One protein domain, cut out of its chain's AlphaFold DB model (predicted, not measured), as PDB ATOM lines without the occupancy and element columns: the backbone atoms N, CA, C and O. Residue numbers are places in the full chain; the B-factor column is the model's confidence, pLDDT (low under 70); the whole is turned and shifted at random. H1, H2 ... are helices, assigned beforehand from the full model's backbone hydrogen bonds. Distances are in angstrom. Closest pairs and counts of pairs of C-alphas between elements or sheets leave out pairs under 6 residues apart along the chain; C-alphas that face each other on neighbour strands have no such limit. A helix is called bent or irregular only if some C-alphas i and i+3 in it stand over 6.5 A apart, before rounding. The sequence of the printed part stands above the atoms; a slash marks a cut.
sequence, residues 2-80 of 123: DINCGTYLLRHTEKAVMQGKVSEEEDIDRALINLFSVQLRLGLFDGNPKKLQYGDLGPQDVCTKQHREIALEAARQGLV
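Overview. This is residues 2 to 80 of the 123 residues of an uncharacterized protein of Vanilla planifolia (UniProt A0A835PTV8). Picture an open arch: H2, the longest helix, makes one limb, the bare link of residues 42 to 64 makes the top, and H3 makes the other limb. H1 folds back near the beginning of H2, and H3 meets neither of them. The printed part has 79 residues with three named helices, H1, H2 and H3 in that order, and no named strand; its class is all helix. The whole is extended, with a radius of gyration of the C-alphas of 21.1 A, and flat, spanning 57 by 42 by 18 A.

Along the chain. Find C-alpha 24 at (216.013, 123.430, 276.129); from there H2, residues 24 to 41, runs 24.0 A to C-alpha 41 at (228.537, 143.151, 281.538). H2 is neither bent nor irregular, but only just: C-alphas 26 and 29 are 6.3 A apart. Before it, H1 takes residues 8 to 18 over 16.0 A; it is irregular, with C-alphas 11 and 14 at 7.5 A. H3, residues 65 to 78, runs 19.9 A and ends with C-alpha 78 at (214.944, 158.091, 310.304).

Arrangement. Look from H2 to H1: they are close but not clearly touching, and their closest C-alphas, those of Val 17 and Glu 24, are 6.9 A apart. Their lines stand at a steep tilt of 41 degrees, opposite ways. H3 is apart from H2 and from H1. In H3 every O i to N i+4 pair is within hydrogen-bond range; in H1 5 of 7 are, in H2 12 of 14.

Size, cuts and confidence. The two C-alphas farthest apart, those of Gln 19 and Lys 65, are 57.4 A apart. The link from H1 to H2 is tight, and that from H2 to H3 is long, with 23 residues. Among the stretches that stand free you find residues 46 to 51 and 55 to 62. The printed part has no cut; its mean pLDDT is 96.1, and no printed residue is under 70.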
ATOM      1  N   ASP A   2     214.832 132.532 285.352       94.94
ATOM      2  CA  ASP A   2     216.214 132.398 284.870       94.94
ATOM      3  C   ASP A   2     217.166 131.839 285.942       94.94
ATOM      4  O   ASP A   2     218.132 131.153 285.630       94.94
ATOM      5  N   ILE A   3     216.871 132.083 287.225       96.12
ATOM      6  CA  ILE A   3     217.652 131.588 288.365       96.12
ATOM      7  C   ILE A   3     216.692 131.076 289.440       96.12
ATOM      8  O   ILE A   3     215.658 131.690 289.712       96.12
ATOM      9  N   ASN A   4     217.052 129.968 290.091       95.94
ATOM     10  CA  ASN A   4     216.372 129.466 291.280       95.94
ATOM     11  C   ASN A   4     217.308 129.543 292.487       95.94
ATOM     12  O   ASN A   4     218.307 128.833 292.550       95.94
ATOM     13  N   CYS A   5     216.959 130.383 293.462       95.94
ATOM     14  CA  CYS A   5     217.616 130.391 294.766       95.94
ATOM     15  C   CYS A   5     217.122 129.187 295.578       95.94
ATOM     16  O   CYS A   5     216.151 129.273 296.329       95.94
ATOM     17  N   GLY A   6     217.750 128.036 295.355       96.19
ATOM     18  CA  GLY A   6     217.345 126.763 295.930       96.19
ATOM     19  C   GLY A   6     217.825 125.596 295.077       96.19
ATOM     20  O   GLY A   6     218.761 125.715 294.294       96.19
ATOM     21  N   THR A   7     217.185 124.442 295.247       97.69
ATOM     22  CA  THR A   7     217.577 123.196 294.563       97.69
ATOM     23  C   THR A   7     216.486 122.651 293.649       97.69
ATOM     24  O   THR A   7     216.618 121.544 293.135       97.69
ATOM     25  N   TYR A   8     215.394 123.393 293.445       97.19
ATOM     26  CA  TYR A   8     214.224 122.873 292.742       97.19
ATOM     27  C   TYR A   8     214.528 122.627 291.264       97.19
ATOM     28  O   TYR A   8     214.350 121.510 290.783       97.19
ATOM     29  N   LEU A   9     215.056 123.639 290.565       96.06
ATOM     30  CA  LEU A   9     215.430 123.488 289.155       96.06
ATOM     31  C   LEU A   9     216.537 122.440 288.990       96.06
ATOM     32  O   LEU A   9     216.414 121.547 288.161       96.06
ATOM     33  N   LEU A  10     217.548 122.460 289.866       95.56
ATOM     34  CA  LEU A  10     218.622 121.462 289.864       95.56
ATOM     35  C   LEU A  10     218.094 120.015 289.916       95.56
ATOM     36  O   LEU A  10     218.653 119.136 289.274       95.56
ATOM     37  N   ARG A  11     217.028 119.755 290.683       98.06
ATOM     38  CA  ARG A  11     216.490 118.398 290.897       98.06
ATOM     39  C   ARG A  11     215.444 117.961 289.875       98.06
ATOM     40  O   ARG A  11     215.150 116.769 289.799       98.06
ATOM     41  N   HIS A  12     214.822 118.896 289.160       97.88
ATOM     42  CA  HIS A  12     213.609 118.603 288.391       97.88
ATOM     43  C   HIS A  12     213.664 119.022 286.924       97.88
ATOM     44  O   HIS A  12     212.887 118.474 286.141       97.88
ATOM     45  N   THR A  13     214.557 119.934 286.535       97.38
ATOM     46  CA  THR A  13     214.584 120.468 285.166       97.38
ATOM     47  C   THR A  13     214.869 119.382 284.132       97.38
ATOM     48  O   THR A  13     214.123 119.287 283.168       97.38
ATOM     49  N   GLU A  14     215.844 118.496 284.360       97.38
ATOM     50  CA  GLU A  14     216.159 117.401 283.425       97.38
ATOM     51  C   GLU A  14     214.934 116.515 283.146       97.38
ATOM     52  O   GLU A  14     214.539 116.309 281.999       97.38
ATOM     53  N   LYS A  15     214.246 116.060 284.200       98.31
ATOM     54  CA  LYS A  15     213.023 115.262 284.049       98.31
ATOM     55  C   LYS A  15     211.915 116.038 283.331       98.31
ATOM     56  O   LYS A  15     211.139 115.436 282.594       98.31
ATOM     57  N   ALA A  16     211.800 117.343 283.567       97.94
ATOM     58  CA  ALA A  16     210.806 118.177 282.901       97.94
ATOM     59  C   ALA A  16     211.102 118.332 281.399       97.94
ATOM     60  O   ALA A  16     210.167 118.257 280.601       97.94
ATOM     61  N   VAL A  17     212.378 118.449 281.023       98.12
ATOM     62  CA  VAL A  17     212.840 118.441 279.627       98.12
ATOM     63  C   VAL A  17     212.534 117.102 278.962       98.12
ATOM     64  O   VAL A  17     211.865 117.069 277.935       98.12
ATOM     65  N   MET A  18     212.893 115.978 279.597       98.12
ATOM     66  CA  MET A  18     212.576 114.634 279.083       98.12
ATOM     67  C   MET A  18     211.069 114.402 278.889       98.12
ATOM     68  O   MET A  18     210.660 113.580 278.074       98.12
ATOM     69  N   GLN A  19     210.232 115.096 279.663       98.31
ATOM     70  CA  GLN A  19     208.771 115.042 279.559       98.31
ATOM     71  C   GLN A  19     208.188 116.048 278.554       98.31
ATOM     72  O   GLN A  19     206.966 116.122 278.440       98.31
ATOM     73  N   GLY A  20     209.020 116.843 277.873       97.44
ATOM     74  CA  GLY A  20     208.588 117.894 276.947       97.44
ATOM     75  C   GLY A  20     207.854 119.059 277.620       97.44
ATOM     76  O   GLY A  20     207.116 119.781 276.961       97.44
ATOM     77  N   LYS A  21     208.000 119.224 278.942       97.94
ATOM     78  CA  LYS A  21     207.358 120.303 279.718       97.94
ATOM     79  C   LYS A  21     208.182 121.586 279.757       97.94
ATOM     80  O   LYS A  21     207.655 122.618 280.157       97.94
ATOM     81  N   VAL A  22     209.467 121.479 279.438       97.62
ATOM     82  CA  VAL A  22     210.442 122.567 279.390       97.62
ATOM     83  C   VAL A  22     211.230 122.389 278.101       97.62
ATOM     84  O   VAL A  22     211.684 121.277 277.822       97.62
ATOM     85  N   SER A  23     211.370 123.459 277.329       97.69
ATOM     86  CA  SER A  23     212.177 123.484 276.109       97.69
ATOM     87  C   SER A  23     213.625 123.837 276.447       97.69
ATOM     88  O   SER A  23     213.873 124.807 277.164       97.69
ATOM     89  N   GLU A  24     214.598 123.077 275.940       96.38
ATOM     90  CA  GLU A  24     216.013 123.430 276.129       96.38
ATOM     91  C   GLU A  24     216.316 124.803 275.509       96.38
ATOM     92  O   GLU A  24     216.809 125.691 276.202       96.38
ATOM     93  N   GLU A  25     215.909 125.026 274.259       95.50
ATOM     94  CA  GLU A  25     216.205 126.257 273.515       95.50
ATOM     95  C   GLU A  25     215.423 127.476 274.047       95.50
ATOM     96  O   GLU A  25     215.980 128.547 274.293       95.50
ATOM     97  N   GLU A  26     214.114 127.336 274.275       96.44
ATOM     98  CA  GLU A  26     213.270 128.494 274.611       96.44
ATOM     99  C   GLU A  26     213.304 128.854 276.105       96.44
ATOM    100  O   GLU A  26     213.141 130.027 276.478       96.44
ATOM    101  N   ASP A  27     213.518 127.865 276.979       96.75
ATOM    102  CA  ASP A  27     213.494 128.074 278.426       96.75
ATOM    103  C   ASP A  27     214.889 128.107 279.041       96.75
ATOM    104  O   ASP A  27     215.184 129.040 279.797       96.75
ATOM    105  N   ILE A  28     215.730 127.107 278.750       97.00
ATOM    106  CA  ILE A  28     217.033 126.942 279.407       97.00
ATOM    107  C   ILE A  28     218.073 127.853 278.762       97.00
ATOM    108  O   ILE A  28     218.677 128.659 279.471       97.00
ATOM    109  N   ASP A  29     218.246 127.803 277.443       98.00
ATOM    110  CA  ASP A  29     219.236 128.633 276.753       98.00
ATOM    111  C   ASP A  29     218.914 130.113 276.929       98.00
ATOM    112  O   ASP A  29     219.794 130.903 277.270       98.00
ATOM    113  N   ARG A  30     217.637 130.498 276.832       97.94
ATOM    114  CA  ARG A  30     217.203 131.868 277.141       97.94
ATOM    115  C   ARG A  30     217.579 132.291 278.570       97.94
ATOM    116  O   ARG A  30     218.063 133.408 278.768       97.94
ATOM    117  N   ALA A  31     217.369 131.428 279.567       97.81
ATOM    118  CA  ALA A  31     217.746 131.707 280.954       97.81
ATOM    119  C   ALA A  31     219.268 131.863 281.120       97.81
ATOM    120  O   ALA A  31     219.728 132.789 281.795       97.81
ATOM    121  N   LEU A  32     220.048 130.996 280.470       97.56
ATOM    122  CA  LEU A  32     221.508 131.049 280.481       97.56
ATOM    123  C   LEU A  32     222.035 132.296 279.766       97.56
ATOM    124  O   LEU A  32     222.922 132.962 280.298       97.56
ATOM    125  N   ILE A  33     221.464 132.665 278.618       98.12
ATOM    126  CA  ILE A  33     221.806 133.892 277.890       98.12
ATOM    127  C   ILE A  33     221.592 135.107 278.789       98.12
ATOM    128  O   ILE A  33     222.487 135.945 278.896       98.12
ATOM    129  N   ASN A  34     220.456 135.197 279.485       97.94
ATOM    130  CA  ASN A  34     220.187 136.301 280.409       97.94
ATOM    131  C   ASN A  34     221.197 136.339 281.566       97.94
ATOM    132  O   ASN A  34     221.756 137.399 281.866       97.94
ATOM    133  N   LEU A  35     221.470 135.186 282.186       97.81
ATOM    134  CA  LEU A  35     222.433 135.057 283.282       97.81
ATOM    135  C   LEU A  35     223.839 135.491 282.851       97.81
ATOM    136  O   LEU A  35     224.447 136.358 283.486       97.81
ATOM    137  N   PHE A  36     224.355 134.914 281.767       97.94
ATOM    138  CA  PHE A  36     225.707 135.196 281.295       97.94
ATOM    139  C   PHE A  36     225.836 136.595 280.700       97.94
ATOM    140  O   PHE A  36     226.878 137.215 280.879       97.94
ATOM    141  N   SER A  37     224.783 137.156 280.101       98.00
ATOM    142  CA  SER A  37     224.794 138.551 279.637       98.00
ATOM    143  C   SER A  37     225.069 139.530 280.779       98.00
ATOM    144  O   SER A  37     225.832 140.480 280.614       98.00
ATOM    145  N   VAL A  38     224.485 139.302 281.963       96.88
ATOM    146  CA  VAL A  38     224.764 140.131 283.147       96.88
ATOM    147  C   VAL A  38     226.195 139.914 283.642       96.88
ATOM    148  O   VAL A  38     226.887 140.888 283.925       96.88
ATOM    149  N   GLN A  39     226.667 138.667 283.707       95.69
ATOM    150  CA  GLN A  39     228.035 138.366 284.152       95.69
ATOM    151  C   GLN A  39     229.104 138.946 283.212       95.69
ATOM    152  O   GLN A  39     230.104 139.485 283.687       95.69
ATOM    153  N   LEU A  40     228.871 138.904 281.899       95.69
ATOM    154  CA  LEU A  40     229.727 139.530 280.889       95.69
ATOM    155  C   LEU A  40     229.754 141.052 281.053       95.69
ATOM    156  O   LEU A  40     230.826 141.641 281.073       95.69
ATOM    157  N   ARG A  41     228.600 141.700 281.268       94.44
ATOM    158  CA  ARG A  41     228.537 143.151 281.538       94.44
ATOM    159  C   ARG A  41     229.251 143.567 282.826       94.44
ATOM    160  O   ARG A  41     229.681 144.710 282.931       94.44
ATOM    161  N   LEU A  42     229.343 142.666 283.802       93.62
ATOM    162  CA  LEU A  42     230.100 142.857 285.042       93.62
ATOM    163  C   LEU A  42     231.597 142.528 284.886       93.62
ATOM    164  O   LEU A  42     232.350 142.678 285.848       93.62
ATOM    165  N   GLY A  43     232.029 142.082 283.704       93.62
ATOM    166  CA  GLY A  43     233.423 141.782 283.385       93.62
ATOM    167  C   GLY A  43     233.956 140.491 284.009       93.62
ATOM    168  O   GLY A  43     235.168 140.309 284.090       93.62
ATOM    169  N   LEU A  44     233.095 139.561 284.446       93.06
ATOM    170  CA  LEU A  44     233.542 138.310 285.092       93.06
ATOM    171  C   LEU A  44     234.429 137.437 284.184       93.06
ATOM    172  O   LEU A  44     235.162 136.589 284.687       93.06
ATOM    173  N   PHE A  45     234.370 137.653 282.868       95.19
ATOM    174  CA  PHE A  45     235.140 136.919 281.864       95.19
ATOM    175  C   PHE A  45     236.285 137.743 281.250       95.19
ATOM    176  O   PHE A  45     236.992 137.245 280.376       95.19
ATOM    177  N   ASP A  46     236.539 138.959 281.744       95.44
ATOM    178  CA  ASP A  46     237.517 139.900 281.174       95.44
ATOM    179  C   ASP A  46     238.937 139.709 281.758       95.44
ATOM    180  O   ASP A  46     239.721 140.645 281.929       95.44
ATOM    181  N   GLY A  47     239.298 138.464 282.080       94.25
ATOM    182  CA  GLY A  47     240.618 138.101 282.595       94.25
ATOM    183  C   GLY A  47     240.789 138.385 284.089       94.25
ATOM    184  O   GLY A  47     240.025 137.893 284.910       94.25
ATOM    185  N   ASN A  48     241.856 139.099 284.473       94.31
ATOM    186  CA  ASN A  48     242.178 139.328 285.886       94.31
ATOM    187  C   ASN A  48     241.238 140.388 286.498       94.31
ATOM    188  O   ASN A  48     241.390 141.563 286.150       94.31
ATOM    189  N   PRO A  49     240.380 140.042 287.483       90.69
ATOM    190  CA  PRO A  49     239.436 140.986 288.084       90.69
ATOM    191  C   PRO A  49     240.100 142.208 288.727       90.69
ATOM    192  O   PRO A  49     239.503 143.279 288.767       90.69
ATOM    193  N   LYS A  50     241.360 142.086 289.180       91.44
ATOM    194  CA  LYS A  50     242.141 143.210 289.725       91.44
ATOM    195  C   LYS A  50     242.432 144.312 288.706       91.44
ATOM    196  O   LYS A  50     242.749 145.416 289.114       91.44
ATOM    197  N   LYS A  51     242.344 144.026 287.406       94.06
ATOM    198  CA  LYS A  51     242.559 145.013 286.336       94.06
ATOM    199  C   LYS A  51     241.260 145.667 285.849       94.06
ATOM    200  O   LYS A  51     241.313 146.486 284.936       94.06
ATOM    201  N   LEU A  52     240.113 145.276 286.404       93.38
ATOM    202  CA  LEU A  52     238.795 145.770 286.005       93.38
ATOM    203  C   LEU A  52     238.354 146.939 286.892       93.38
ATOM    204  O   LEU A  52     238.953 147.201 287.931       93.38
ATOM    205  N   GLN A  53     237.268 147.609 286.500       92.75
ATOM    206  CA  GLN A  53     236.767 148.846 287.119       92.75
ATOM    207  C   GLN A  53     236.672 148.812 288.656       92.75
ATOM    208  O   GLN A  53     236.896 149.829 289.305       92.75
ATOM    209  N   TYR A  54     236.321 147.663 289.238       92.81
ATOM    210  CA  TYR A  54     236.138 147.499 290.684       92.81
ATOM    211  C   TYR A  54     237.266 146.706 291.359       92.81
ATOM    212  O   TYR A  54     237.172 146.393 292.544       92.81
ATOM    213  N   GLY A  55     238.325 146.358 290.622       92.69
ATOM    214  CA  GLY A  55     239.387 145.457 291.077       92.69
ATOM    215  C   GLY A  55     240.196 145.977 292.267       92.69
ATOM    216  O   GLY A  55     240.672 145.183 293.088       92.69
ATOM    217  N   ASP A  56     240.310 147.298 292.385       94.56
ATOM    218  CA  ASP A  56     241.087 147.962 293.433       94.56
ATOM    219  C   ASP A  56     240.338 148.085 294.767       94.56
ATOM    220  O   ASP A  56     240.973 148.317 295.798       94.56
ATOM    221  N   LEU A  57     239.017 147.862 294.775       95.69
ATOM    222  CA  LEU A  57     238.230 147.884 296.006       95.69
ATOM    223  C   LEU A  57     238.674 146.761 296.954       95.69
ATOM    224  O   LEU A  57     238.880 145.607 296.554       95.69
ATOM    225  N   GLY A  58     238.807 147.099 298.232       94.44
ATOM    226  CA  GLY A  58     239.263 146.181 299.267       94.44
ATOM    227  C   GLY A  58     238.791 146.553 300.675       94.44
ATOM    228  O   GLY A  58     237.945 147.430 300.853       94.44
ATOM    229  N   PRO A  59     239.331 145.881 301.708       93.75
ATOM    230  CA  PRO A  59     238.946 146.114 303.101       93.75
ATOM    231  C   PRO A  59     239.111 147.567 303.565       93.75
ATOM    232  O   PRO A  59     238.343 148.020 304.408       93.75
ATOM    233  N   GLN A  60     240.076 148.306 303.010       94.31
ATOM    234  CA  GLN A  60     240.299 149.722 303.318       94.31
ATOM    235  C   GLN A  60     239.143 150.633 302.876       94.31
ATOM    236  O   GLN A  60     238.955 151.705 303.449       94.31
ATOM    237  N   ASP A  61     238.361 150.198 301.885       95.50
ATOM    238  CA  ASP A  61     237.209 150.932 301.356       95.50
ATOM    239  C   ASP A  61     235.921 150.605 302.136       95.50
ATOM    240  O   ASP A  61     234.880 151.244 301.958       95.50
ATOM    241  N   VAL A  62     235.970 149.627 303.047       94.38
ATOM    242  CA  VAL A  62     234.851 149.247 303.914       94.38
ATOM    243  C   VAL A  62     234.866 150.098 305.185       94.38
ATOM    244  O   VAL A  62     235.902 150.309 305.805       94.38
ATOM    245  N   CYS A  63     233.688 150.572 305.607       93.31
ATOM    246  CA  CYS A  63     233.524 151.372 306.828       93.31
ATOM    247  C   CYS A  63     234.473 152.588 306.902       93.31
ATOM    248  O   CYS A  63     235.044 152.897 307.950       93.31
ATOM    249  N   THR A  64     234.635 153.312 305.794       96.06
ATOM    250  CA  THR A  64     235.334 154.602 305.794       96.06
ATOM    251  C   THR A  64     234.611 155.611 306.694       96.06
ATOM    252  O   THR A  64     233.445 155.434 307.067       96.06
ATOM    253  N   LYS A  65     235.291 156.706 307.053       96.25
ATOM    254  CA  LYS A  65     234.675 157.792 307.831       96.25
ATOM    255  C   LYS A  65     233.412 158.320 307.139       96.25
ATOM    256  O   LYS A  65     232.388 158.477 307.791       96.25
ATOM    257  N   GLN A  66     233.481 158.492 305.824       97.62
ATOM    258  CA  GLN A  66     232.392 158.963 304.979       97.62
ATOM    259  C   GLN A  66     231.200 157.993 305.008       97.62
ATOM    260  O   GLN A  66     230.063 158.425 305.176       97.62
ATOM    261  N   HIS A  67     231.440 156.677 304.929       96.50
ATOM    262  CA  HIS A  67     230.365 155.680 305.033       96.50
ATOM    263  C   HIS A  67     229.675 155.720 306.406       96.50
ATOM    264  O   HIS A  67     228.449 155.632 306.484       96.50
ATOM    265  N   ARG A  68     230.441 155.904 307.494       94.38
ATOM    266  CA  ARG A  68     229.875 156.049 308.847       94.38
ATOM    267  C   ARG A  68     229.058 157.327 309.007       94.38
ATOM    268  O   ARG A  68     228.029 157.300 309.674       94.38
ATOM    269  N   GLU A  69     229.499 158.429 308.411       97.12
ATOM    270  CA  GLU A  69     228.768 159.700 308.440       97.12
ATOM    271  C   GLU A  69     227.414 159.586 307.731       97.12
ATOM    272  O   GLU A  69     226.410 160.023 308.289       97.12
ATOM    273  N   ILE A  70     227.357 158.919 306.573       97.75
ATOM    274  CA  ILE A  70     226.094 158.666 305.860       97.75
ATOM    275  C   ILE A  70     225.166 157.767 306.687       97.75
ATOM    276  O   ILE A  70     223.982 158.070 306.816       97.75
ATOM    277  N   ALA A  71     225.687 156.692 307.289       94.62
ATOM    278  CA  ALA A  71     224.887 155.813 308.146       94.62
ATOM    279  C   ALA A  71     224.321 156.555 309.372       94.62
ATOM    280  O   ALA A  71     223.152 156.388 309.722       94.62
ATOM    281  N   LEU A  72     225.132 157.412 310.001       95.25
ATOM    282  CA  LEU A  72     224.710 158.251 311.123       95.25
ATOM    283  C   LEU A  72     223.639 159.263 310.707       95.25
ATOM    284  O   LEU A  72     222.683 159.481 311.451       95.25
ATOM    285  N   GLU A  73     223.788 159.881 309.538       98.25
ATOM    286  CA  GLU A  73     222.810 160.835 309.025       98.25
ATOM    287  C   GLU A  73     221.479 160.154 308.693       98.25
ATOM    288  O   GLU A  73     220.427 160.629 309.118       98.25
ATOM    289  N   ALA A  74     221.520 158.988 308.043       97.38
ATOM    290  CA  ALA A  74     220.330 158.180 307.794       97.38
ATOM    291  C   ALA A  74     219.609 157.815 309.103       97.38
ATOM    292  O   ALA A  74     218.389 157.950 309.192       97.38
ATOM    293  N   ALA A  75     220.351 157.426 310.148       94.94
ATOM    294  CA  ALA A  75     219.772 157.146 311.461       94.94
ATOM    295  C   ALA A  75     219.122 158.391 312.089       94.94
ATOM    296  O   ALA A  75     218.012 158.304 312.607       94.94
ATOM    297  N   ARG A  76     219.773 159.560 312.020       97.31
ATOM    298  CA  ARG A  76     219.228 160.825 312.548       97.31
ATOM    299  C   ARG A  76     217.934 161.231 311.855       97.31
ATOM    300  O   ARG A  76     216.996 161.633 312.538       97.31
ATOM    301  N   GLN A  77     217.888 161.120 310.531       98.19
ATOM    302  CA  GLN A  77     216.709 161.475 309.742       98.19
ATOM    303  C   GLN A  77     215.584 160.435 309.855       98.19
ATOM    304  O   GLN A  77     214.418 160.785 309.703       98.19
ATOM    305  N   GLY A  78     215.916 159.175 310.148       96.94
ATOM    306  CA  GLY A  78     214.944 158.091 310.304       96.94
ATOM    307  C   GLY A  78     214.222 158.045 311.657       96.94
ATOM    308  O   GLY A  78     213.247 157.307 311.797       96.94
ATOM    309  N   LEU A  79     214.670 158.799 312.667       97.31
ATOM    310  CA  LEU A  79     214.025 158.830 313.984       97.31
ATOM    311  C   LEU A  79     212.693 159.590 313.938       97.31
ATOM    312  O   LEU A  79     212.641 160.761 313.568       97.31
ATOM    313  N   VAL A  80     211.618 158.947 314.405       97.94
ATOM    314  CA  VAL A  80     210.277 159.546 314.467       97.94
ATOM    315  C   VAL A  80     209.893 159.855 315.913       97.94
ATOM    316  O   VAL A  80     209.764 158.959 316.748       97.94
TER     317      VAL A  80